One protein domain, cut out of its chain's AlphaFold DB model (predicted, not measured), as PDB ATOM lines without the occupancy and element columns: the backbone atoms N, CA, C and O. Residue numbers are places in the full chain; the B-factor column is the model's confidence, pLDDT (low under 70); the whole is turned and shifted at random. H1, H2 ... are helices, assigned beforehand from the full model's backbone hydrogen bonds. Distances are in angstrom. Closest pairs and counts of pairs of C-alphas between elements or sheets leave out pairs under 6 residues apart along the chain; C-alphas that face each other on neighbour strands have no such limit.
ATOM      1  N   TRP A  47      56.757 -18.061  49.493       71.75
ATOM      2  CA  TRP A  47      57.592 -18.772  48.533       71.75
ATOM      3  C   TRP A  47      58.367 -19.904  49.227       71.75
ATOM      4  O   TRP A  47      58.728 -19.752  50.401       71.75
ATOM      5  N   PRO A  48      58.576 -21.041  48.545       68.19
ATOM      6  CA  PRO A  48      59.365 -22.136  49.084       68.19
ATOM      7  C   PRO A  48      60.705 -21.630  49.630       68.19
ATOM      8  O   PRO A  48      61.351 -20.798  49.000       68.19
ATOM      9  N   ALA A  49      61.108 -22.105  50.810       63.06
ATOM     10  CA  ALA A  49      62.322 -21.628  51.482       63.06
ATOM     11  C   ALA A  49      63.613 -21.980  50.720       63.06
ATOM     12  O   ALA A  49      64.635 -21.333  50.916       63.06
ATOM     13  N   ASP A  50      63.550 -23.003  49.871       63.22
ATOM     14  CA  ASP A  50      64.622 -23.444  48.983       63.22
ATOM     15  C   ASP A  50      64.642 -22.696  47.645       63.22
ATOM     16  O   ASP A  50      65.567 -22.870  46.859       63.22
ATOM     17  N   ALA A  51      63.644 -21.849  47.376       59.84
ATOM     18  CA  ALA A  51      63.711 -20.946  46.247       59.84
ATOM     19  C   ALA A  51      64.856 -19.965  46.510       59.84
ATOM     20  O   ALA A  51      64.787 -19.174  47.453       59.84
ATOM     21  N   ASP A  52      65.901 -20.039  45.686       58.47
ATOM     22  CA  ASP A  52      67.128 -19.281  45.899       58.47
ATOM     23  C   ASP A  52      66.798 -17.781  46.073       58.47
ATOM     24  O   ASP A  52      66.251 -17.153  45.156       58.47
ATOM     25  N   PRO A  53      67.067 -17.192  47.256       56.06
ATOM     26  CA  PRO A  53      66.771 -15.790  47.524       56.06
ATOM     27  C   PRO A  53      67.639 -14.845  46.681       56.06
ATOM     28  O   PRO A  53      67.307 -13.663  46.556       56.06
ATOM     29  N   THR A  54      68.734 -15.354  46.104       54.38
ATOM     30  CA  THR A  54      69.622 -14.625  45.195       54.38
ATOM     31  C   THR A  54      69.103 -14.574  43.759       54.38
ATOM     32  O   THR A  54      69.572 -13.734  42.990       54.38
ATOM     33  N   LEU A  55      68.069 -15.358  43.414       54.91
ATOM     34  CA  LEU A  55      67.297 -15.176  42.181       54.91
ATOM     35  C   LEU A  55      66.486 -13.879  42.286       54.91
ATOM     36  O   LEU A  55      65.289 -13.859  42.574       54.91
ATOM     37  N   THR A  56      67.171 -12.757  42.080       53.72
ATOM     38  CA  THR A  56      66.575 -11.424  41.999       53.72
ATOM     39  C   THR A  56      65.917 -11.176  40.649       53.72
ATOM     40  O   THR A  56      65.104 -10.263  40.533       53.72
ATOM     41  N   SER A  57      66.280 -11.956  39.629       58.88
ATOM     42  CA  SER A  57      65.699 -11.851  38.295       58.88
ATOM     43  C   SER A  57      64.440 -12.717  38.192       58.88
ATOM     44  O   SER A  57      64.475 -13.879  38.603       58.88
ATOM     45  N   PRO A  58      63.334 -12.183  37.649       66.94
ATOM     46  CA  PRO A  58      62.131 -12.967  37.410       66.94
ATOM     47  C   PRO A  58      62.432 -14.105  36.426       66.94
ATOM     48  O   PRO A  58      63.114 -13.899  35.422       66.94
ATOM     49  N   ALA A  59      61.927 -15.302  36.726       74.31
ATOM     50  CA  ALA A  59      62.002 -16.437  35.817       74.31
ATOM     51  C   ALA A  59      60.908 -16.325  34.740       74.31
ATOM     52  O   ALA A  59      59.741 -16.051  35.015       74.31
ATOM     53  N   GLY A  60      61.302 -16.527  33.493       81.56
ATOM     54  CA  GLY A  60      60.480 -16.551  32.296       81.56
ATOM     55  C   GLY A  60      60.177 -17.981  31.840       81.56
ATOM     56  O   GLY A  60      60.815 -18.935  32.274       81.56
ATOM     57  N   PHE A  61      59.249 -18.127  30.898       80.88
ATOM     58  CA  PHE A  61      59.239 -19.275  29.991       80.88
ATOM     59  C   PHE A  61      59.863 -18.788  28.688       80.88
ATOM     60  O   PHE A  61      59.609 -17.651  28.273       80.88
ATOM     61  N   ALA A  62      60.718 -19.604  28.079       79.69
ATOM     62  CA  ALA A  62      61.277 -19.295  26.775       79.69
ATOM     63  C   ALA A  62      60.142 -19.090  25.764       79.69
ATOM     64  O   ALA A  62      59.061 -19.673  25.893       79.69
ATOM     65  N   PHE A  63      60.379 -18.231  24.772       69.25
ATOM     66  CA  PHE A  63      59.406 -17.999  23.711       69.25
ATOM     67  C   PHE A  63      59.038 -19.326  23.055       69.25
ATOM     68  O   PHE A  63      59.902 -20.155  22.761       69.25
ATOM     69  N   GLY A  64      57.737 -19.524  22.875       64.69
ATOM     70  CA  GLY A  64      57.251 -20.676  22.152       64.69
ATOM     71  C   GLY A  64      57.677 -20.607  20.693       64.69
ATOM     72  O   GLY A  64      57.717 -19.529  20.107       64.69
ATOM     73  N   ARG A  65      57.954 -21.767  20.096       73.94
ATOM     74  CA  ARG A  65      58.081 -21.896  18.637       73.94
ATOM     75  C   ARG A  65      56.720 -21.785  17.942       73.94
ATOM     76  O   ARG A  65      56.682 -21.602  16.733       73.94
ATOM     77  N   LYS A  66      55.617 -21.938  18.687       73.88
ATOM     78  CA  LYS A  66      54.244 -21.883  18.167       73.88
ATOM     79  C   LYS A  66      53.410 -20.792  18.855       73.88
ATOM     80  O   LYS A  66      53.620 -20.568  20.049       73.88
ATOM     81  N   PRO A  67      52.442 -20.165  18.165       66.81
ATOM     82  CA  PRO A  67      51.596 -19.121  18.748       66.81
ATOM     83  C   PRO A  67      50.848 -19.562  20.012       66.81
ATOM     84  O   PRO A  67      50.824 -18.830  21.000       66.81
ATOM     85  N   GLU A  68      50.321 -20.791  20.049       71.31
ATOM     86  CA  GLU A  68      49.545 -21.284  21.200       71.31
ATOM     87  C   GLU A  68      50.401 -21.379  22.470       71.31
ATOM     88  O   GLU A  68      49.896 -21.252  23.589       71.31
ATOM     89  N   GLN A  69      51.714 -21.557  22.309       76.19
ATOM     90  CA  GLN A  69      52.646 -21.604  23.428       76.19
ATOM     91  C   GLN A  69      52.794 -20.243  24.108       76.19
ATOM     92  O   GLN A  69      53.098 -20.212  25.294       76.19
ATOM     93  N   ASN A  70      52.549 -19.122  23.421       77.88
ATOM     94  CA  ASN A  70      52.568 -17.808  24.066       77.88
ATOM     95  C   ASN A  70      51.410 -17.669  25.057       77.88
ATOM     96  O   ASN A  70      51.636 -17.264  26.198       77.88
ATOM     97  N   THR A  71      50.207 -18.091  24.664       80.50
ATOM     98  CA  THR A  71      49.045 -18.142  25.557       80.50
ATOM     99  C   THR A  71      49.288 -19.082  26.736       80.50
ATOM    100  O   THR A  71      49.022 -18.743  27.889       80.50
ATOM    101  N   GLN A  72      49.849 -20.260  26.467       83.44
ATOM    102  CA  GLN A  72      50.155 -21.243  27.506       83.44
ATOM    103  C   GLN A  72      51.214 -20.714  28.475       83.44
ATOM    104  O   GLN A  72      51.029 -20.773  29.687       83.44
ATOM    105  N   ASN A  73      52.283 -20.112  27.956       84.56
ATOM    106  CA  ASN A  73      53.302 -19.442  28.752       84.56
ATOM    107  C   ASN A  73      52.707 -18.308  29.587       84.56
ATOM    108  O   ASN A  73      53.140 -18.121  30.719       84.56
ATOM    109  N   ALA A  74      51.715 -17.575  29.073       86.00
ATOM    110  CA  ALA A  74      51.045 -16.509  29.808       86.00
ATOM    111  C   ALA A  74      50.311 -17.024  31.049       86.00
ATOM    112  O   ALA A  74      50.510 -16.519  32.156       86.00
ATOM    113  N   VAL A  75      49.524 -18.083  30.872       89.88
ATOM    114  CA  VAL A  75      48.826 -18.769  31.965       89.88
ATOM    115  C   VAL A  75      49.819 -19.378  32.951       89.88
ATOM    116  O   VAL A  75      49.685 -19.195  34.161       89.88
ATOM    117  N   MET A  76      50.853 -20.055  32.453       89.31
ATOM    118  CA  MET A  76      51.871 -20.652  33.312       89.31
ATOM    119  C   MET A  76      52.639 -19.579  34.086       89.31
ATOM    120  O   MET A  76      52.875 -19.758  35.274       89.31
ATOM    121  N   GLN A  77      52.969 -18.436  33.481       88.69
ATOM    122  CA  GLN A  77      53.564 -17.307  34.197       88.69
ATOM    123  C   GLN A  77      52.657 -16.791  35.312       88.69
ATOM    124  O   GLN A  77      53.126 -16.598  36.434       88.69
ATOM    125  N   ALA A  78      51.370 -16.589  35.023       90.69
ATOM    126  CA  ALA A  78      50.400 -16.148  36.019       90.69
ATOM    127  C   ALA A  78      50.368 -17.106  37.221       90.69
ATOM    128  O   ALA A  78      50.535 -16.674  38.360       90.69
ATOM    129  N   LEU A  79      50.263 -18.410  36.964       92.19
ATOM    130  CA  LEU A  79      50.227 -19.447  37.994       92.19
ATOM    131  C   LEU A  79      51.537 -19.563  38.784       92.19
ATOM    132  O   LEU A  79      51.519 -19.623  40.014       92.19
ATOM    133  N   MET A  80      52.681 -19.554  38.099       89.56
ATOM    134  CA  MET A  80      53.992 -19.702  38.733       89.56
ATOM    135  C   MET A  80      54.345 -18.539  39.653       89.56
ATOM    136  O   MET A  80      55.196 -18.712  40.514       89.56
ATOM    137  N   ASN A  81      53.697 -17.380  39.516       86.06
ATOM    138  CA  ASN A  81      53.897 -16.231  40.399       86.06
ATOM    139  C   ASN A  81      52.929 -16.198  41.595       86.06
ATOM    140  O   ASN A  81      52.967 -15.257  42.388       86.06
ATOM    141  N   ILE A  82      52.102 -17.232  41.779       90.38
ATOM    142  CA  ILE A  82      51.185 -17.359  42.914       90.38
ATOM    143  C   ILE A  82      51.784 -18.341  43.933       90.38
ATOM    144  O   ILE A  82      51.739 -19.557  43.727       90.38
ATOM    145  N   PRO A  83      52.318 -17.872  45.078       88.62
ATOM    146  CA  PRO A  83      53.091 -18.731  45.980       88.62
ATOM    147  C   PRO A  83      52.291 -19.906  46.539       88.62
ATOM    148  O   PRO A  83      52.830 -20.995  46.721       88.62
ATOM    149  N   VAL A  84      51.001 -19.691  46.825       90.94
ATOM    150  CA  VAL A  84      50.132 -20.746  47.363       90.94
ATOM    151  C   VAL A  84      49.925 -21.878  46.353       90.94
ATOM    152  O   VAL A  84      49.970 -23.041  46.742       90.94
ATOM    153  N   PHE A  85      49.818 -21.551  45.062       93.12
ATOM    154  CA  PHE A  85      49.747 -22.536  43.986       93.12
ATOM    155  C   PHE A  85      51.076 -23.276  43.807       93.12
ATOM    156  O   PHE A  85      51.092 -24.502  43.760       93.12
ATOM    157  N   VAL A  86      52.202 -22.555  43.775       90.44
ATOM    158  CA  VAL A  86      53.534 -23.171  43.638       90.44
ATOM    159  C   VAL A  86      53.806 -24.155  44.776       90.44
ATOM    160  O   VAL A  86      54.273 -25.263  44.532       90.44
ATOM    161  N   ASN A  87      53.495 -23.790  46.022       89.12
ATOM    162  CA  ASN A  87      53.665 -24.704  47.152       89.12
ATOM    163  C   ASN A  87      52.739 -25.912  47.081       89.12
ATOM    164  O   ASN A  87      53.173 -27.010  47.420       89.12
ATOM    165  N   TRP A  88      51.485 -25.705  46.670       91.44
ATOM    166  CA  TRP A  88      50.546 -26.798  46.456       91.44
ATOM    167  C   TRP A  88      51.108 -27.778  45.423       91.44
ATOM    168  O   TRP A  88      51.334 -28.939  45.747       91.44
ATOM    169  N   ALA A  89      51.469 -27.307  44.231       89.94
ATOM    170  CA  ALA A  89      52.013 -28.151  43.172       89.94
ATOM    171  C   ALA A  89      53.297 -28.885  43.602       89.94
ATOM    172  O   ALA A  89      53.434 -30.083  43.372       89.94
ATOM    173  N   ARG A  90      54.224 -28.214  44.298       85.94
ATOM    174  CA  ARG A  90      55.456 -28.850  44.802       85.94
ATOM    175  C   ARG A  90      55.201 -29.870  45.916       85.94
ATOM    176  O   ARG A  90      55.954 -30.835  46.035       85.94
ATOM    177  N   GLY A  91      54.154 -29.679  46.718       86.00
ATOM    178  CA  GLY A  91      53.744 -30.617  47.768       86.00
ATOM    179  C   GLY A  91      53.268 -31.971  47.234       86.00
ATOM    180  O   GLY A  91      53.289 -32.952  47.972       86.00
ATOM    181  N   HIS A  92      52.916 -32.041  45.949       83.75
ATOM    182  CA  HIS A  92      52.417 -33.245  45.281       83.75
ATOM    183  C   HIS A  92      53.487 -33.962  44.437       83.75
ATOM    184  O   HIS A  92      53.158 -34.697  43.514       83.75
ATOM    185  N   THR A  93      54.772 -33.767  44.758       74.12
ATOM    186  CA  THR A  93      55.919 -34.436  44.106       74.12
ATOM    187  C   THR A  93      56.113 -35.903  44.513       74.12
ATOM    188  O   THR A  93      56.732 -36.647  43.762       74.12
ATOM    189  N   ASN A  94      55.604 -36.308  45.683       56.38
ATOM    190  CA  ASN A  94      56.014 -37.530  46.394       56.38
ATOM    191  C   ASN A  94      54.956 -38.640  46.453       56.38
ATOM    192  O   ASN A  94      55.055 -39.529  47.295       56.38
ATOM    193  N   SER A  95      53.908 -38.597  45.640       56.75
ATOM    194  CA  SER A  95      53.055 -39.778  45.560       56.75
ATOM    195  C   SER A  95      53.828 -40.873  44.841       56.75
ATOM    196  O   SER A  95      54.371 -40.633  43.766       56.75
ATOM    197  N   ASP A  96      53.880 -42.050  45.465       53.47
ATOM    198  CA  ASP A  96      54.448 -43.315  44.985       53.47
ATOM    199  C   ASP A  96      53.765 -43.821  43.691       53.47
ATOM    200  O   ASP A  96      53.457 -45.003  43.542       53.47
ATOM    201  N   PHE A  97      53.460 -42.931  42.745       55.50
ATOM    202  CA  PHE A  97      52.995 -43.285  41.421       55.50
ATOM    203  C   PHE A  97      54.161 -43.965  40.716       55.50
ATOM    204  O   PHE A  97      55.080 -43.318  40.212       55.50
ATOM    205  N   SER A  98      54.119 -45.296  40.743       54.12
ATOM    206  CA  SER A  98      54.972 -46.189  39.969       54.12
ATOM    207  C   SER A  98      55.206 -45.619  38.574       54.12
ATOM    208  O   SER A  98      54.274 -45.083  37.968       54.12
ATOM    209  N   HIS A  99      56.424 -45.781  38.059       54.28
ATOM    210  CA  HIS A  99      56.857 -45.247  36.772       54.28
ATOM    211  C   HIS A  99      55.833 -45.432  35.632       54.28
ATOM    212  O   HIS A  99      55.720 -44.538  34.813       54.28
ATOM    213  N   ASP A 100      54.975 -46.453  35.615       53.31
ATOM    214  CA  ASP A 100      53.931 -46.629  34.583       53.31
ATOM    215  C   ASP A 100      52.863 -45.520  34.492       53.31
ATOM    216  O   ASP A 100      52.126 -45.421  33.508       53.31
ATOM    217  N   TYR A 101      52.805 -44.612  35.466       49.72
ATOM    218  CA  TYR A 101      51.897 -43.466  35.462       49.72
ATOM    219  C   TYR A 101      52.420 -42.249  34.670       49.72
ATOM    220  O   TYR A 101      51.851 -41.160  34.786       49.72
ATOM    221  N   TRP A 102      53.410 -42.411  33.772       43.41
ATOM    222  CA  TRP A 102      53.775 -41.406  32.744       43.41
ATOM    223  C   TRP A 102      52.559 -40.918  31.919       43.41
ATOM    224  O   TRP A 102      52.579 -39.828  31.329       43.41
ATOM    225  N   SER A 103      51.453 -41.672  31.914       52.94
ATOM    226  CA  SER A 103      50.160 -41.274  31.348       52.94
ATOM    227  C   SER A 103      49.437 -40.169  32.139       52.94
ATOM    228  O   SER A 103      48.777 -39.332  31.522       52.94
ATOM    229  N   THR A 104      49.657 -40.019  33.448       56.25
ATOM    230  CA  THR A 104      48.951 -39.030  34.292       56.25
ATOM    231  C   THR A 104      49.623 -37.673  34.337       56.25
ATOM    232  O   THR A 104      50.841 -37.552  34.369       56.25
ATOM    233  N   THR A 105      48.832 -36.622  34.179       56.28
ATOM    234  CA  THR A 105      49.195 -35.192  34.124       56.28
ATOM    235  C   THR A 105      49.926 -34.676  35.363       56.28
ATOM    236  O   THR A 105      50.673 -33.700  35.294       56.28
ATOM    237  N   THR A 106      49.777 -35.398  36.461       63.56
ATOM    238  CA  THR A 106      50.177 -35.060  37.820       63.56
ATOM    239  C   THR A 106      51.677 -34.803  38.071       63.56
ATOM    240  O   THR A 106      51.954 -33.895  38.847       63.56
ATOM    241  N   PRO A 107      52.679 -35.457  37.438       72.44
ATOM    242  CA  PRO A 107      54.091 -35.144  37.671       72.44
ATOM    243  C   PRO A 107      54.588 -33.937  36.853       72.44
ATOM    244  O   PRO A 107      55.607 -33.339  37.202       72.44
ATOM    245  N   ALA A 108      53.872 -33.523  35.798       81.62
ATOM    246  CA  ALA A 108      54.313 -32.443  34.909       81.62
ATOM    247  C   ALA A 108      54.345 -31.083  35.623       81.62
ATOM    248  O   ALA A 108      55.282 -30.296  35.460       81.62
ATOM    249  N   LEU A 109      53.326 -30.805  36.438       86.44
ATOM    250  CA  LEU A 109      53.183 -29.532  37.133       86.44
ATOM    251  C   LEU A 109      54.183 -29.369  38.302       86.44
ATOM    252  O   LEU A 109      54.858 -28.335  38.351       86.44
ATOM    253  N   PRO A 110      54.389 -30.362  39.188       87.06
ATOM    254  CA  PRO A 110      55.462 -30.333  40.179       87.06
ATOM    255  C   PRO A 110      56.860 -30.197  39.554       87.06
ATOM    256  O   PRO A 110      57.659 -29.389  40.019       87.06
ATOM    257  N   GLN A 111      57.152 -30.909  38.456       85.75
ATOM    258  CA  GLN A 111      58.432 -30.768  37.744       85.75
ATOM    259  C   GLN A 111      58.612 -29.364  37.163       85.75
ATOM    260  O   GLN A 111      59.678 -28.765  37.297       85.75
ATOM    261  N   THR A 112      57.564 -28.813  36.544       87.38
ATOM    262  CA  THR A 112      57.610 -27.464  35.966       87.38
ATOM    263  C   THR A 112      57.780 -26.402  37.048       87.38
ATOM    264  O   THR A 112      58.618 -25.520  36.900       87.38
ATOM    265  N   THR A 113      57.039 -26.495  38.158       87.19
ATOM    266  CA  THR A 113      57.166 -25.559  39.291       87.19
ATOM    267  C   THR A 113      58.529 -25.647  39.965       87.19
ATOM    268  O   THR A 113      59.115 -24.616  40.299       87.19
ATOM    269  N   PHE A 114      59.063 -26.861  40.142       85.88
ATOM    270  CA  PHE A 114      60.404 -27.068  40.673       85.88
ATOM    271  C   PHE A 114      61.453 -26.424  39.769       85.88
ATOM    272  O   PHE A 114      62.241 -25.605  40.242       85.88
ATOM    273  N   ALA A 115      61.423 -26.740  38.472       85.50
ATOM    274  CA  ALA A 115      62.370 -26.201  37.508       85.50
ATOM    275  C   ALA A 115      62.277 -24.676  37.431       85.50
ATOM    276  O   ALA A 115      63.303 -24.013  37.546       85.50
ATOM    277  N   PHE A 116      61.062 -24.116  37.360       84.44
ATOM    278  CA  PHE A 116      60.810 -22.671  37.371       84.44
ATOM    279  C   PHE A 116      61.447 -21.970  38.581       84.44
ATOM    280  O   PHE A 116      61.997 -20.877  38.460       84.44
ATOM    281  N   GLY A 117      61.417 -22.615  39.753       80.88
ATOM    282  CA  GLY A 117      62.035 -22.106  40.976       80.88
ATOM    283  C   GLY A 117      63.568 -22.066  40.963       80.88
ATOM    284  O   GLY A 117      64.125 -21.288  41.737       80.88
ATOM    285  N   HIS A 118      64.215 -22.854  40.096       79.06
ATOM    286  CA  HIS A 118      65.668 -23.087  40.043       79.06
ATOM    287  C   HIS A 118      66.307 -22.679  38.704       79.06
ATOM    288  O   HIS A 118      67.457 -23.024  38.428       79.06
ATOM    289  N   VAL A 119      65.583 -21.966  37.835       73.19
ATOM    290  CA  VAL A 119      66.129 -21.543  36.542       73.19
ATOM    291  C   VAL A 119      67.201 -20.471  36.745       73.19
ATOM    292  O   VAL A 119      66.898 -19.287  36.884       73.19
ATOM    293  N   ASN A 120      68.469 -20.871  36.656       65.62
ATOM    294  CA  ASN A 120      69.605 -19.942  36.642       65.62
ATOM    295  C   ASN A 120      69.669 -19.108  35.343       65.62
ATOM    296  O   ASN A 120      70.155 -17.980  35.345       65.62
ATOM    297  N   ASN A 121      69.120 -19.626  34.237       59.75
ATOM    298  CA  ASN A 121      69.196 -19.028  32.895       59.75
ATOM    299  C   ASN A 121      68.089 -18.006  32.572       59.75
ATOM    300  O   ASN A 121      67.806 -17.758  31.401       59.75
ATOM    301  N   ARG A 122      67.440 -17.414  33.583       72.12
ATOM    302  CA  ARG A 122      66.275 -16.506  33.468       72.12
ATOM    303  C   ARG A 122      65.036 -17.072  32.768       72.12
ATOM    304  O   ARG A 122      63.967 -16.554  33.037       72.12
ATOM    305  N   TYR A 123      65.119 -18.098  31.921       80.94
ATOM    306  CA  TYR A 123      63.986 -18.681  31.194       80.94
ATOM    307  C   TYR A 123      63.995 -20.200  31.277       80.94
ATOM    308  O   TYR A 123      65.020 -20.832  31.024       80.94
ATOM    309  N   LEU A 124      62.845 -20.785  31.607       82.31
ATOM    310  CA  LEU A 124      62.641 -22.215  31.461       82.31
ATOM    311  C   LEU A 124      62.569 -22.540  29.959       82.31
ATOM    312  O   LEU A 124      61.740 -21.931  29.274       82.31
ATOM    313  N   PRO A 125      63.414 -23.442  29.427       83.06
ATOM    314  CA  PRO A 125      63.385 -23.809  28.014       83.06
ATOM    315  C   PRO A 125      62.000 -24.305  27.580       83.06
ATOM    316  O   PRO A 125      61.306 -24.967  28.352       83.06
ATOM    317  N   ALA A 126      61.580 -23.983  26.352       77.75
ATOM    318  CA  ALA A 126      60.258 -24.365  25.845       77.75
ATOM    319  C   ALA A 126      60.098 -25.894  25.743       77.75
ATOM    320  O   ALA A 126      58.995 -26.421  25.897       77.75
ATOM    321  N   ASP A 127      61.213 -26.585  25.525       80.75
ATOM    322  CA  ASP A 127      61.382 -28.033  25.441       80.75
ATOM    323  C   ASP A 127      61.627 -28.710  26.800       80.75
ATOM    324  O   ASP A 127      61.787 -29.930  26.845       80.75
ATOM    325  N   HIS A 128      61.598 -27.968  27.917       85.81
ATOM    326  CA  HIS A 128      61.751 -28.558  29.245       85.81
ATOM    327  C   HIS A 128      60.761 -29.728  29.442       85.81
ATOM    328  O   HIS A 128      59.571 -29.578  29.150       85.81
ATOM    329  N   PRO A 129      61.187 -30.896  29.964       83.44
ATOM    330  CA  PRO A 129      60.339 -32.089  30.012       83.44
ATOM    331  C   PRO A 129      58.977 -31.856  30.676       83.44
ATOM    332  O   PRO A 129      57.954 -32.287  30.150       83.44
ATOM    333  N   GLY A 130      58.944 -31.097  31.776       82.94
ATOM    334  CA  GLY A 130      57.702 -30.754  32.474       82.94
ATOM    335  C   GLY A 130      56.731 -29.915  31.633       82.94
ATOM    336  O   GLY A 130      55.535 -30.212  31.607       82.94
ATOM    337  N   THR A 131      57.225 -28.910  30.898       82.06
ATOM    338  CA  THR A 131      56.376 -28.068  30.039       82.06
ATOM    339  C   THR A 131      55.923 -28.854  28.822       82.06
ATOM    340  O   THR A 131      54.728 -28.909  28.545       82.06
ATOM    341  N   THR A 132      56.840 -29.547  28.148       83.62
ATOM    342  CA  THR A 132      56.539 -30.411  27.000       83.62
ATOM    343  C   THR A 132      55.484 -31.457  27.349       83.62
ATOM    344  O   THR A 132      54.536 -31.663  26.587       83.62
ATOM    345  N   LEU A 133      55.595 -32.084  28.523       82.31
ATOM    346  CA  LEU A 133      54.634 -33.072  28.997       82.31
ATOM    347  C   LEU A 133      53.258 -32.451  29.261       82.31
ATOM    348  O   LEU A 133      52.249 -33.015  28.831       82.31
ATOM    349  N   LEU A 134      53.208 -31.285  29.913       81.00
ATOM    350  CA  LEU A 134      51.961 -30.560  30.153       81.00
ATOM    351  C   LEU A 134      51.270 -30.196  28.831       81.00
ATOM    352  O   LEU A 134      50.083 -30.466  28.659       81.00
ATOM    353  N   LEU A 135      52.027 -29.674  27.860       78.06
ATOM    354  CA  LEU A 135      51.514 -29.306  26.539       78.06
ATOM    355  C   LEU A 135      51.031 -30.514  25.736       78.06
ATOM    356  O   LEU A 135      49.968 -30.470  25.114       78.06
ATOM    357  N   ARG A 136      51.783 -31.620  25.759       78.75
ATOM    358  CA  ARG A 136      51.388 -32.871  25.099       78.75
ATOM    359  C   ARG A 136      50.069 -33.393  25.665       78.75
ATOM    360  O   ARG A 136      49.248 -33.908  24.911       78.75
ATOM    361  N   LYS A 137      49.850 -33.247  26.973       77.56
ATOM    362  CA  LYS A 137      48.614 -33.686  27.632       77.56
ATOM    363  C   LYS A 137      47.450 -32.748  27.394       77.56
ATOM    364  O   LYS A 137      46.368 -33.249  27.121       77.56
ATOM    365  N   ALA A 138      47.687 -31.439  27.384       76.31
ATOM    366  CA  ALA A 138      46.684 -30.465  26.968       76.31
ATOM    367  C   ALA A 138      46.162 -30.806  25.570       76.31
ATOM    368  O   ALA A 138      44.960 -30.906  25.372       76.31
ATOM    369  N   ARG A 139      47.069 -31.100  24.626       73.81
ATOM    370  CA  ARG A 139      46.694 -31.541  23.275       73.81
ATOM    371  C   ARG A 139      45.901 -32.846  23.291       73.81
ATOM    372  O   ARG A 139      44.879 -32.922  22.631       73.81
ATOM    373  N   ARG A 140      46.356 -33.869  24.023       72.81
ATOM    374  CA  ARG A 140      45.668 -35.174  24.092       72.81
ATOM    375  C   ARG A 140      44.275 -35.090  24.712       72.81
ATOM    376  O   ARG A 140      43.384 -35.772  24.218       72.81
ATOM    377  N   ALA A 141      44.093 -34.275  25.749       67.50
ATOM    378  CA  ALA A 141      42.783 -34.033  26.351       67.50
ATOM    379  C   ALA A 141      41.803 -33.468  25.311       67.50
ATOM    380  O   ALA A 141      40.681 -33.944  25.217       67.50
ATOM    381  N   SER A 142      42.268 -32.572  24.436       62.84
ATOM    382  CA  SER A 142      41.472 -32.064  23.311       62.84
ATOM    383  C   SER A 142      41.061 -33.127  22.282       62.84
ATOM    384  O   SER A 142      40.105 -32.913  21.548       62.84
ATOM    385  N   TYR A 143      41.805 -34.235  22.163       53.66
ATOM    386  CA  TYR A 143      41.560 -35.275  21.153       53.66
ATOM    387  C   TYR A 143      40.713 -36.447  21.666       53.66
ATOM    388  O   TYR A 143      40.004 -37.067  20.879       53.66
ATOM    389  N   ARG A 144      40.833 -36.818  22.947       54.78
ATOM    390  CA  ARG A 144      40.260 -38.075  23.469       54.78
ATOM    391  C   ARG A 144      38.779 -37.969  23.846       54.78
ATOM    392  O   ARG A 144      38.101 -38.986  23.910       54.78
ATOM    393  N   ASP A 145      38.269 -36.758  24.016       47.59
ATOM    394  CA  ASP A 145      36.923 -36.500  24.528       47.59
ATOM    395  C   ASP A 145      35.867 -36.280  23.420       47.59
ATOM    396  O   ASP A 145      34.828 -35.658  23.636       47.59
ATOM    397  N   LEU A 146      36.094 -36.853  22.231       40.38
ATOM    398  CA  LEU A 146      35.207 -36.815  21.056       40.38
ATOM    399  C   LEU A 146      33.876 -37.590  21.209       40.38
ATOM    400  O   LEU A 146      33.249 -37.932  20.208       40.38
ATOM    401  N   LEU A 147      33.398 -37.833  22.433       44.31
ATOM    402  CA  LEU A 147      32.004 -38.211  22.684       44.31
ATOM    403  C   LEU A 147      31.306 -37.056  23.424       44.31
ATOM    404  O   LEU A 147      31.372 -36.981  24.654       44.31
ATOM    405  N   PRO A 148      30.628 -36.151  22.687       49.75
ATOM    406  CA  PRO A 148      29.930 -34.988  23.243       49.75
ATOM    407  C   PRO A 148      28.886 -35.333  24.314       49.75
ATOM    408  O   PRO A 148      28.524 -34.482  25.120       49.75
ATOM    409  N   GLU A 149      28.389 -36.570  24.319       43.59
ATOM    410  CA  GLU A 149      27.211 -36.986  25.086       43.59
ATOM    411  C   GLU A 149      27.499 -37.298  26.564       43.59
ATOM    412  O   GLU A 149      26.574 -37.363  27.372       43.59
ATOM    413  N   HIS A 150      28.771 -37.452  26.953       39.81
ATOM    414  CA  HIS A 150      29.152 -37.804  28.331       39.81
ATOM    415  C   HIS A 150      30.138 -36.834  28.979       39.81
ATOM    416  O   HIS A 150      30.493 -37.011  30.144       39.81
ATOM    417  N   ASN A 151      30.558 -35.793  28.260       42.97
ATOM    418  CA  ASN A 151      31.467 -34.796  28.792       42.97
ATOM    419  C   ASN A 151      30.756 -33.438  28.931       42.97
ATOM    420  O   ASN A 151      30.578 -32.748  27.924       42.97
ATOM    421  N   PRO A 152      30.394 -32.987  30.150       41.81
ATOM    422  CA  PRO A 152      29.841 -31.645  30.363       41.81
ATOM    423  C   PRO A 152      30.821 -30.517  29.972       41.81
ATOM    424  O   PRO A 152      30.445 -29.348  29.987       41.81
ATOM    425  N   PHE A 153      32.058 -30.857  29.587       43.09
ATOM    426  CA  PHE A 153      33.090 -29.950  29.083       43.09
ATOM    427  C   PHE A 153      33.257 -29.986  27.552       43.09
ATOM    428  O   PHE A 153      34.144 -29.306  27.040       43.09
ATOM    429  N   ALA A 154      32.415 -30.718  26.806       42.19
ATOM    430  CA  ALA A 154      32.461 -30.804  25.338       42.19
ATOM    431  C   ALA A 154      32.373 -29.427  24.637       42.19
ATOM    432  O   ALA A 154      32.977 -29.214  23.588       42.19
ATOM    433  N   THR A 155      31.677 -28.455  25.238       43.38
ATOM    434  CA  THR A 155      31.556 -27.075  24.725       43.38
ATOM    435  C   THR A 155      32.790 -26.204  24.977       43.38
ATOM    436  O   THR A 155      32.924 -25.152  24.357       43.38
ATOM    437  N   LEU A 156      33.704 -26.635  25.851       44.44
ATOM    438  CA  LEU A 156      34.956 -25.942  26.172       44.44
ATOM    439  C   LEU A 156      36.169 -26.562  25.464       44.44
ATOM    440  O   LEU A 156      37.305 -26.172  25.738       44.44
ATOM    441  N   GLN A 157      35.960 -27.537  24.572       47.31
ATOM    442  CA  GLN A 157      37.081 -28.297  24.037       47.31
ATOM    443  C   GLN A 157      37.848 -27.561  22.943       47.31
ATOM    444  O   GLN A 157      37.254 -27.018  22.007       47.31
ATOM    445  N   PRO A 158      39.188 -27.574  23.016       45.84
ATOM    446  CA  PRO A 158      40.021 -27.045  21.956       45.84
ATOM    447  C   PRO A 158      39.801 -27.860  20.684       45.84
ATOM    448  O   PRO A 158      40.043 -29.065  20.675       45.84
ATOM    449  N   ARG A 159      39.441 -27.214  19.571       46.72
ATOM    450  CA  ARG A 159      39.688 -27.847  18.272       46.72
ATOM    451  C   ARG A 159      41.194 -28.091  18.145       46.72
ATOM    452  O   ARG A 159      41.976 -27.192  18.477       46.72
ATOM    453  N   PRO A 160      41.634 -29.264  17.675       41.09
ATOM    454  CA  PRO A 160      43.043 -29.484  17.409       41.09
ATOM    455  C   PRO A 160      43.569 -28.448  16.410       41.09
ATOM    456  O   PRO A 160      43.072 -28.360  15.293       41.09
ATOM    457  N   GLY A 161      44.526 -27.623  16.838       42.88
ATOM    458  CA  GLY A 161      45.076 -26.529  16.027       42.88
ATOM    459  C   GLY A 161      44.340 -25.186  16.124       42.88
ATOM    460  O   GLY A 161      44.811 -24.218  15.541       42.88
ATOM    461  N   ALA A 162      43.236 -25.075  16.872       49.34
ATOM    462  CA  ALA A 162      42.657 -23.766  17.175       49.34
ATOM    463  C   ALA A 162      43.432 -23.094  18.313       49.34
ATOM    464  O   ALA A 162      43.725 -23.730  19.333       49.34
ATOM    465  N   LEU A 163      43.733 -21.803  18.138       50.22
ATOM    466  CA  LEU A 163      44.281 -20.930  19.174       50.22
ATOM    467  C   LEU A 163      43.459 -21.109  20.457       50.22
ATOM    468  O   LEU A 163      42.290 -20.732  20.532       50.22
ATOM    469  N   GLN A 164      44.062 -21.740  21.462       62.56
ATOM    470  CA  GLN A 164      43.423 -21.902  22.760       62.56
ATOM    471  C   GLN A 164      43.305 -20.524  23.395       62.56
ATOM    472  O   GLN A 164      44.305 -19.813  23.514       62.56
ATOM    473  N   SER A 165      42.100 -20.149  23.824       77.19
ATOM    474  CA  SER A 165      41.949 -18.969  24.669       77.19
ATOM    475  C   SER A 165      42.745 -19.182  25.963       77.19
ATOM    476  O   SER A 165      42.810 -20.302  26.489       77.19
ATOM    477  N   ALA A 166      43.342 -18.115  26.503       84.31
ATOM    478  CA  ALA A 166      44.003 -18.178  27.807       84.31
ATOM    479  C   ALA A 166      43.053 -18.726  28.878       84.31
ATOM    480  O   ALA A 166      43.482 -19.478  29.744       84.31
ATOM    481  N   TYR A 167      41.763 -18.402  28.769       85.88
ATOM    482  CA  TYR A 167      40.710 -18.872  29.660       85.88
ATOM    483  C   TYR A 167      40.600 -20.397  29.667       85.88
ATOM    484  O   TYR A 167      40.731 -21.009  30.723       85.88
ATOM    485  N   THR A 168      40.454 -21.020  28.494       82.62
ATOM    486  CA  THR A 168      40.299 -22.477  28.366       82.62
ATOM    487  C   THR A 168      41.524 -23.216  28.898       82.62
ATOM    488  O   THR A 168      41.391 -24.195  29.632       82.62
ATOM    489  N   PHE A 169      42.728 -22.742  28.560       85.56
ATOM    490  CA  PHE A 169      43.954 -23.378  29.041       85.56
ATOM    491  C   PHE A 169      44.152 -23.182  30.553       85.56
ATOM    492  O   PHE A 169      44.589 -24.113  31.230       85.56
ATOM    493  N   TYR A 170      43.791 -22.009  31.094       90.44
ATOM    494  CA  TYR A 170      43.808 -21.744  32.535       90.44
ATOM    495  C   TYR A 170      42.822 -22.662  33.265       90.44
ATOM    496  O   TYR A 170      43.219 -23.309  34.232       90.44
ATOM    497  N   ASP A 171      41.576 -22.790  32.798       87.81
ATOM    498  CA  ASP A 171      40.615 -23.707  33.422       87.81
ATOM    499  C   ASP A 171      41.162 -25.137  33.448       87.81
ATOM    500  O   ASP A 171      41.305 -25.736  34.517       87.81
ATOM    501  N   TRP A 172      41.589 -25.628  32.281       85.88
ATOM    502  CA  TRP A 172      42.102 -26.983  32.115       85.88
ATOM    503  C   TRP A 172      43.277 -27.288  33.050       85.88
ATOM    504  O   TRP A 172      43.241 -28.285  33.771       85.88
ATOM    505  N   VAL A 173      44.304 -26.429  33.096       86.50
ATOM    506  CA  VAL A 173      45.498 -26.698  33.918       86.50
ATOM    507  C   VAL A 173      45.178 -26.705  35.415       86.50
ATOM    508  O   VAL A 173      45.799 -27.448  36.171       86.50
ATOM    509  N   THR A 174      44.183 -25.929  35.851       88.69
ATOM    510  CA  THR A 174      43.758 -25.878  37.262       88.69
ATOM    511  C   THR A 174      42.769 -26.968  37.665       88.69
ATOM    512  O   THR A 174      42.464 -27.094  38.846       88.69
ATOM    513  N   ARG A 175      42.281 -27.761  36.706       82.69
ATOM    514  CA  ARG A 175      41.308 -28.847  36.924       82.69
ATOM    515  C   ARG A 175      41.828 -30.205  36.462       82.69
ATOM    516  O   ARG A 175      41.101 -31.191  36.413       82.69
ATOM    517  N   ILE A 176      43.110 -30.255  36.126       73.12
ATOM    518  CA  ILE A 176      43.752 -31.392  35.482       73.12
ATOM    519  C   ILE A 176      43.717 -32.667  36.337       73.12
ATOM    520  O   ILE A 176      43.631 -33.770  35.794       73.12
ATOM    521  N   ASP A 177      43.752 -32.520  37.664       64.50
ATOM    522  CA  ASP A 177      43.630 -33.651  38.577       64.50
ATOM    523  C   ASP A 177      42.172 -34.138  38.633       64.50
ATOM    524  O   ASP A 177      41.963 -35.321  38.409       64.50
ATOM    525  N   GLN A 178      41.161 -33.262  38.718       67.69
ATOM    526  CA  GLN A 178      39.735 -33.660  38.695       67.69
ATOM    527  C   GLN A 178      39.371 -34.520  37.468       67.69
ATOM    528  O   GLN A 178      38.585 -35.459  37.558       67.69
ATOM    529  N   ILE A 179      39.975 -34.233  36.311       57.94
ATOM    530  CA  ILE A 179      39.760 -34.988  35.064       57.94
ATOM    531  C   ILE A 179      40.390 -36.393  35.130       57.94
ATOM    532  O   ILE A 179      39.935 -37.322  34.464       57.94
ATOM    533  N   THR A 180      41.433 -36.574  35.940       60.53
ATOM    534  CA  THR A 180      42.144 -37.853  36.069       60.53
ATOM    535  C   THR A 180      41.327 -38.883  36.864       60.53
ATOM    536  O   THR A 180      41.448 -40.076  36.580       60.53
ATOM    537  N   GLU A 181      40.441 -38.445  37.770       58.78
ATOM    538  CA  GLU A 181      39.525 -39.304  38.546       58.78
ATOM    539  C   GLU A 181      38.652 -40.190  37.647       58.78
ATOM    540  O   GLU A 181      38.527 -41.396  37.862       58.78
ATOM    541  N   LEU A 182      38.118 -39.601  36.573       56.16
ATOM    542  CA  LEU A 182      37.220 -40.269  35.630       56.16
ATOM    543  C   LEU A 182      37.910 -41.384  34.832       56.16
ATOM    544  O   LEU A 182      37.243 -42.230  34.243       56.16
ATOM    545  N   MET A 183      39.246 -41.391  34.796       56.03
ATOM    546  CA  MET A 183      40.015 -42.260  33.910       56.03
ATOM    547  C   MET A 183      40.626 -43.493  34.581       56.03
ATOM    548  O   MET A 183      41.211 -44.308  33.866       56.03
ATOM    549  N   SER A 184      40.500 -43.685  35.900       61.84
ATOM    550  CA  SER A 184      41.124 -44.847  36.547       61.84
ATOM    551  C   SER A 184      40.172 -45.688  37.390       61.84
ATOM    552  O   SER A 184      40.127 -45.610  38.615       61.84
ATOM    553  N   SER A 185      39.532 -46.650  36.723       67.56
ATOM    554  CA  SER A 185      38.951 -47.834  37.370       67.56
ATOM    555  C   SER A 185      39.989 -48.696  38.115       67.56
ATOM    556  O   SER A 185      39.612 -49.648  38.793       67.56
ATOM    557  N   LYS A 186      41.286 -48.374  38.003       74.56
ATOM    558  CA  LYS A 186      42.416 -49.138  38.547       74.56
ATOM    559  C   LYS A 186      43.076 -48.510  39.783       74.56
ATOM    560  O   LYS A 186      44.071 -49.053  40.251       74.56
ATOM    561  N   MET A 187      42.579 -47.387  40.308       79.06
ATOM    562  CA  MET A 187      43.144 -46.785  41.528       79.06
ATOM    563  C   MET A 187      42.766 -47.591  42.774       79.06
ATOM    564  O   MET A 187      41.591 -47.910  42.979       79.06
ATOM    565  N   ASP A 188      43.756 -47.879  43.620       84.31
ATOM    566  CA  ASP A 188      43.510 -48.408  44.961       84.31
ATOM    567  C   ASP A 188      42.834 -47.353  45.866       84.31
ATOM    568  O   ASP A 188      42.768 -46.164  45.536       84.31
ATOM    569  N   GLU A 189      42.296 -47.774  47.013       85.50
ATOM    570  CA  GLU A 189      41.590 -46.870  47.937       85.50
ATOM    571  C   GLU A 189      42.476 -45.735  48.466       85.50
ATOM    572  O   GLU A 189      42.003 -44.614  48.652       85.50
ATOM    573  N   ARG A 190      43.772 -45.987  48.678       84.38
ATOM    574  CA  ARG A 190      44.706 -44.971  49.178       84.38
ATOM    575  C   ARG A 190      44.936 -43.887  48.128       84.38
ATOM    576  O   ARG A 190      44.954 -42.704  48.467       84.38
ATOM    577  N   MET A 191      45.091 -44.280  46.868       80.75
ATOM    578  CA  MET A 191      45.206 -43.381  45.728       80.75
ATOM    579  C   MET A 191      43.922 -42.580  45.526       80.75
ATOM    580  O   MET A 191      44.013 -41.380  45.279       80.75
ATOM    581  N   LYS A 192      42.743 -43.203  45.670       82.38
ATOM    582  CA  LYS A 192      41.449 -42.501  45.607       82.38
ATOM    583  C   LYS A 192      41.342 -41.423  46.682       82.38
ATOM    584  O   LYS A 192      41.082 -40.274  46.352       82.38
ATOM    585  N   LEU A 193      41.649 -41.751  47.937       85.25
ATOM    586  CA  LEU A 193      41.615 -40.783  49.040       85.25
ATOM    587  C   LEU A 193      42.605 -39.624  48.845       85.25
ATOM    588  O   LEU A 193      42.285 -38.469  49.129       85.25
ATOM    589  N   ASP A 194      43.820 -39.909  48.365       83.44
ATOM    590  CA  ASP A 194      44.798 -38.863  48.047       83.44
ATOM    591  C   ASP A 194      44.325 -37.980  46.882       83.44
ATOM    592  O   ASP A 194      44.541 -36.767  46.886       83.44
ATOM    593  N   HIS A 195      43.628 -38.566  45.910       82.25
ATOM    594  CA  HIS A 195      43.040 -37.852  44.786       82.25
ATOM    595  C   HIS A 195      41.875 -36.947  45.199       82.25
ATOM    596  O   HIS A 195      41.894 -35.753  44.909       82.25
ATOM    597  N   GLU A 196      40.912 -37.477  45.952       84.88
ATOM    598  CA  GLU A 196      39.798 -36.715  46.530       84.88
ATOM    599  C   GLU A 196      40.315 -35.535  47.356       84.88
ATOM    600  O   GLU A 196      39.849 -34.398  47.227       84.88
ATOM    601  N   ARG A 197      41.355 -35.772  48.165       87.75
ATOM    602  CA  ARG A 197      42.018 -34.714  48.924       87.75
ATOM    603  C   ARG A 197      42.575 -33.622  48.006       87.75
ATOM    604  O   ARG A 197      42.384 -32.444  48.306       87.75
ATOM    605  N   ARG A 198      43.258 -33.976  46.915       86.69
ATOM    606  CA  ARG A 198      43.784 -32.997  45.945       86.69
ATOM    607  C   ARG A 198      42.675 -32.204  45.276       86.69
ATOM    608  O   ARG A 198      42.819 -30.993  45.140       86.69
ATOM    609  N   ASN A 199      41.570 -32.855  44.925       87.06
ATOM    610  CA  ASN A 199      40.413 -32.191  44.331       87.06
ATOM    611  C   ASN A 199      39.821 -31.162  45.298       87.06
ATOM    612  O   ASN A 199      39.607 -30.017  44.911       87.06
ATOM    613  N   HIS A 200      39.706 -31.496  46.583       89.94
ATOM    614  CA  HIS A 200      39.308 -30.525  47.600       89.94
ATOM    615  C   HIS A 200      40.313 -29.381  47.807       89.94
ATOM    616  O   HIS A 200      39.912 -28.242  48.062       89.94
ATOM    617  N   GLU A 201      41.618 -29.651  47.713       91.44
ATOM    618  CA  GLU A 201      42.643 -28.603  47.760       91.44
ATOM    619  C   GLU A 201      42.563 -27.676  46.533       91.44
ATOM    620  O   GLU A 201      42.675 -26.458  46.688       91.44
ATOM    621  N   LEU A 202      42.293 -28.215  45.339       91.31
ATOM    622  CA  LEU A 202      42.043 -27.442  44.119       91.31
ATOM    623  C   LEU A 202      40.761 -26.613  44.215       91.31
ATOM    624  O   LEU A 202      40.783 -25.426  43.882       91.31
ATOM    625  N   ASP A 203      39.680 -27.178  44.750       91.25
ATOM    626  CA  ASP A 203      38.434 -26.446  44.982       91.25
ATOM    627  C   ASP A 203      38.649 -25.292  45.966       91.25
ATOM    628  O   ASP A 203      38.135 -24.190  45.781       91.25
ATOM    629  N   ALA A 204      39.442 -25.517  47.015       93.19
ATOM    630  CA  ALA A 204      39.827 -24.468  47.948       93.19
ATOM    631  C   ALA A 204      40.683 -23.382  47.281       93.19
ATOM    632  O   ALA A 204      40.565 -22.202  47.631       93.19
ATOM    633  N   LEU A 205      41.549 -23.763  46.341       94.38
ATOM    634  CA  LEU A 205      42.397 -22.834  45.608       94.38
ATOM    635  C   LEU A 205      41.612 -21.985  44.615       94.38
ATOM    636  O   LEU A 205      41.826 -20.779  44.616       94.38
ATOM    637  N   PHE A 206      40.731 -22.571  43.807       95.62
ATOM    638  CA  PHE A 206      40.206 -21.918  42.603       95.62
ATOM    639  C   PHE A 206      38.683 -21.818  42.522       95.62
ATOM    640  O   PHE A 206      38.190 -20.957  41.795       95.62
TER     641      PHE A 206
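What this domain is: This is residues 47 to 206 of the 557 residues of an uncharacterized protein of Pyrenochaeta sp. DS3sAY3a (UniProt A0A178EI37). The longest helix, H8, folds back on short H7 as a hairpin beside a cluster of crossed helices, in which H4 and H5 make a second hairpin, H2 packs on H4 and H1 packs on H6. H3 lies alone, touching no helix. The 160 printed residues, all helix by class, include eight named helices, H1 to H8 along the chain, and no named strand. The whole is compact, with a radius of gyration of the C-alphas of 15.9 A and spans of 50 by 38 by 29 A.

How they stand to each other: H8, residues 189 to 206, touches H7, residues 176 to 181, with residues 192 to 199 alone; the closest C-alphas, of Gln 178 and Asn 199, are 5.9 A apart. H2, residues 83 to 91, touches H4, residues 108 to 117, at a steep tilt of 57 degrees, closest at C-alphas 90 and 110, 4.9 A. H4 and H5, residues 129 to 144, form a hairpin at 31 degrees, a shallow tilt, closest at C-alphas 108 and 130, 4.5 A. H1, residues 67 to 80, touches H6, residues 166 to 174, with residues 71 to 75 alone, closest at C-alphas 71 and 166, 5.5 A. Every O i to N i+4 pair is within hydrogen-bond range in H2, H4, H5, H6 and H8; H1 has 9 of 10, H7 0 of 2 with 1 of 3 i+3 pairs, and H3, residues 99 to 103, 0 of 1 with 1 of 2.

Where its parts are: H8 runs 25.6 A to C-alpha 206 at (40.206, -21.918, 42.603), H5 22.0 A, and H1 20.1 A from C-alpha 67 at (51.596, -19.121, 18.748).

The domain as a whole: The C-alphas of Thr 54 and Glu 149 are farthest apart, 52.0 A. The printed part has no cut; links H4 to H5 and H5 to H6 are long. pLDDT is under 70 in 62 residues, among them 141 to 164.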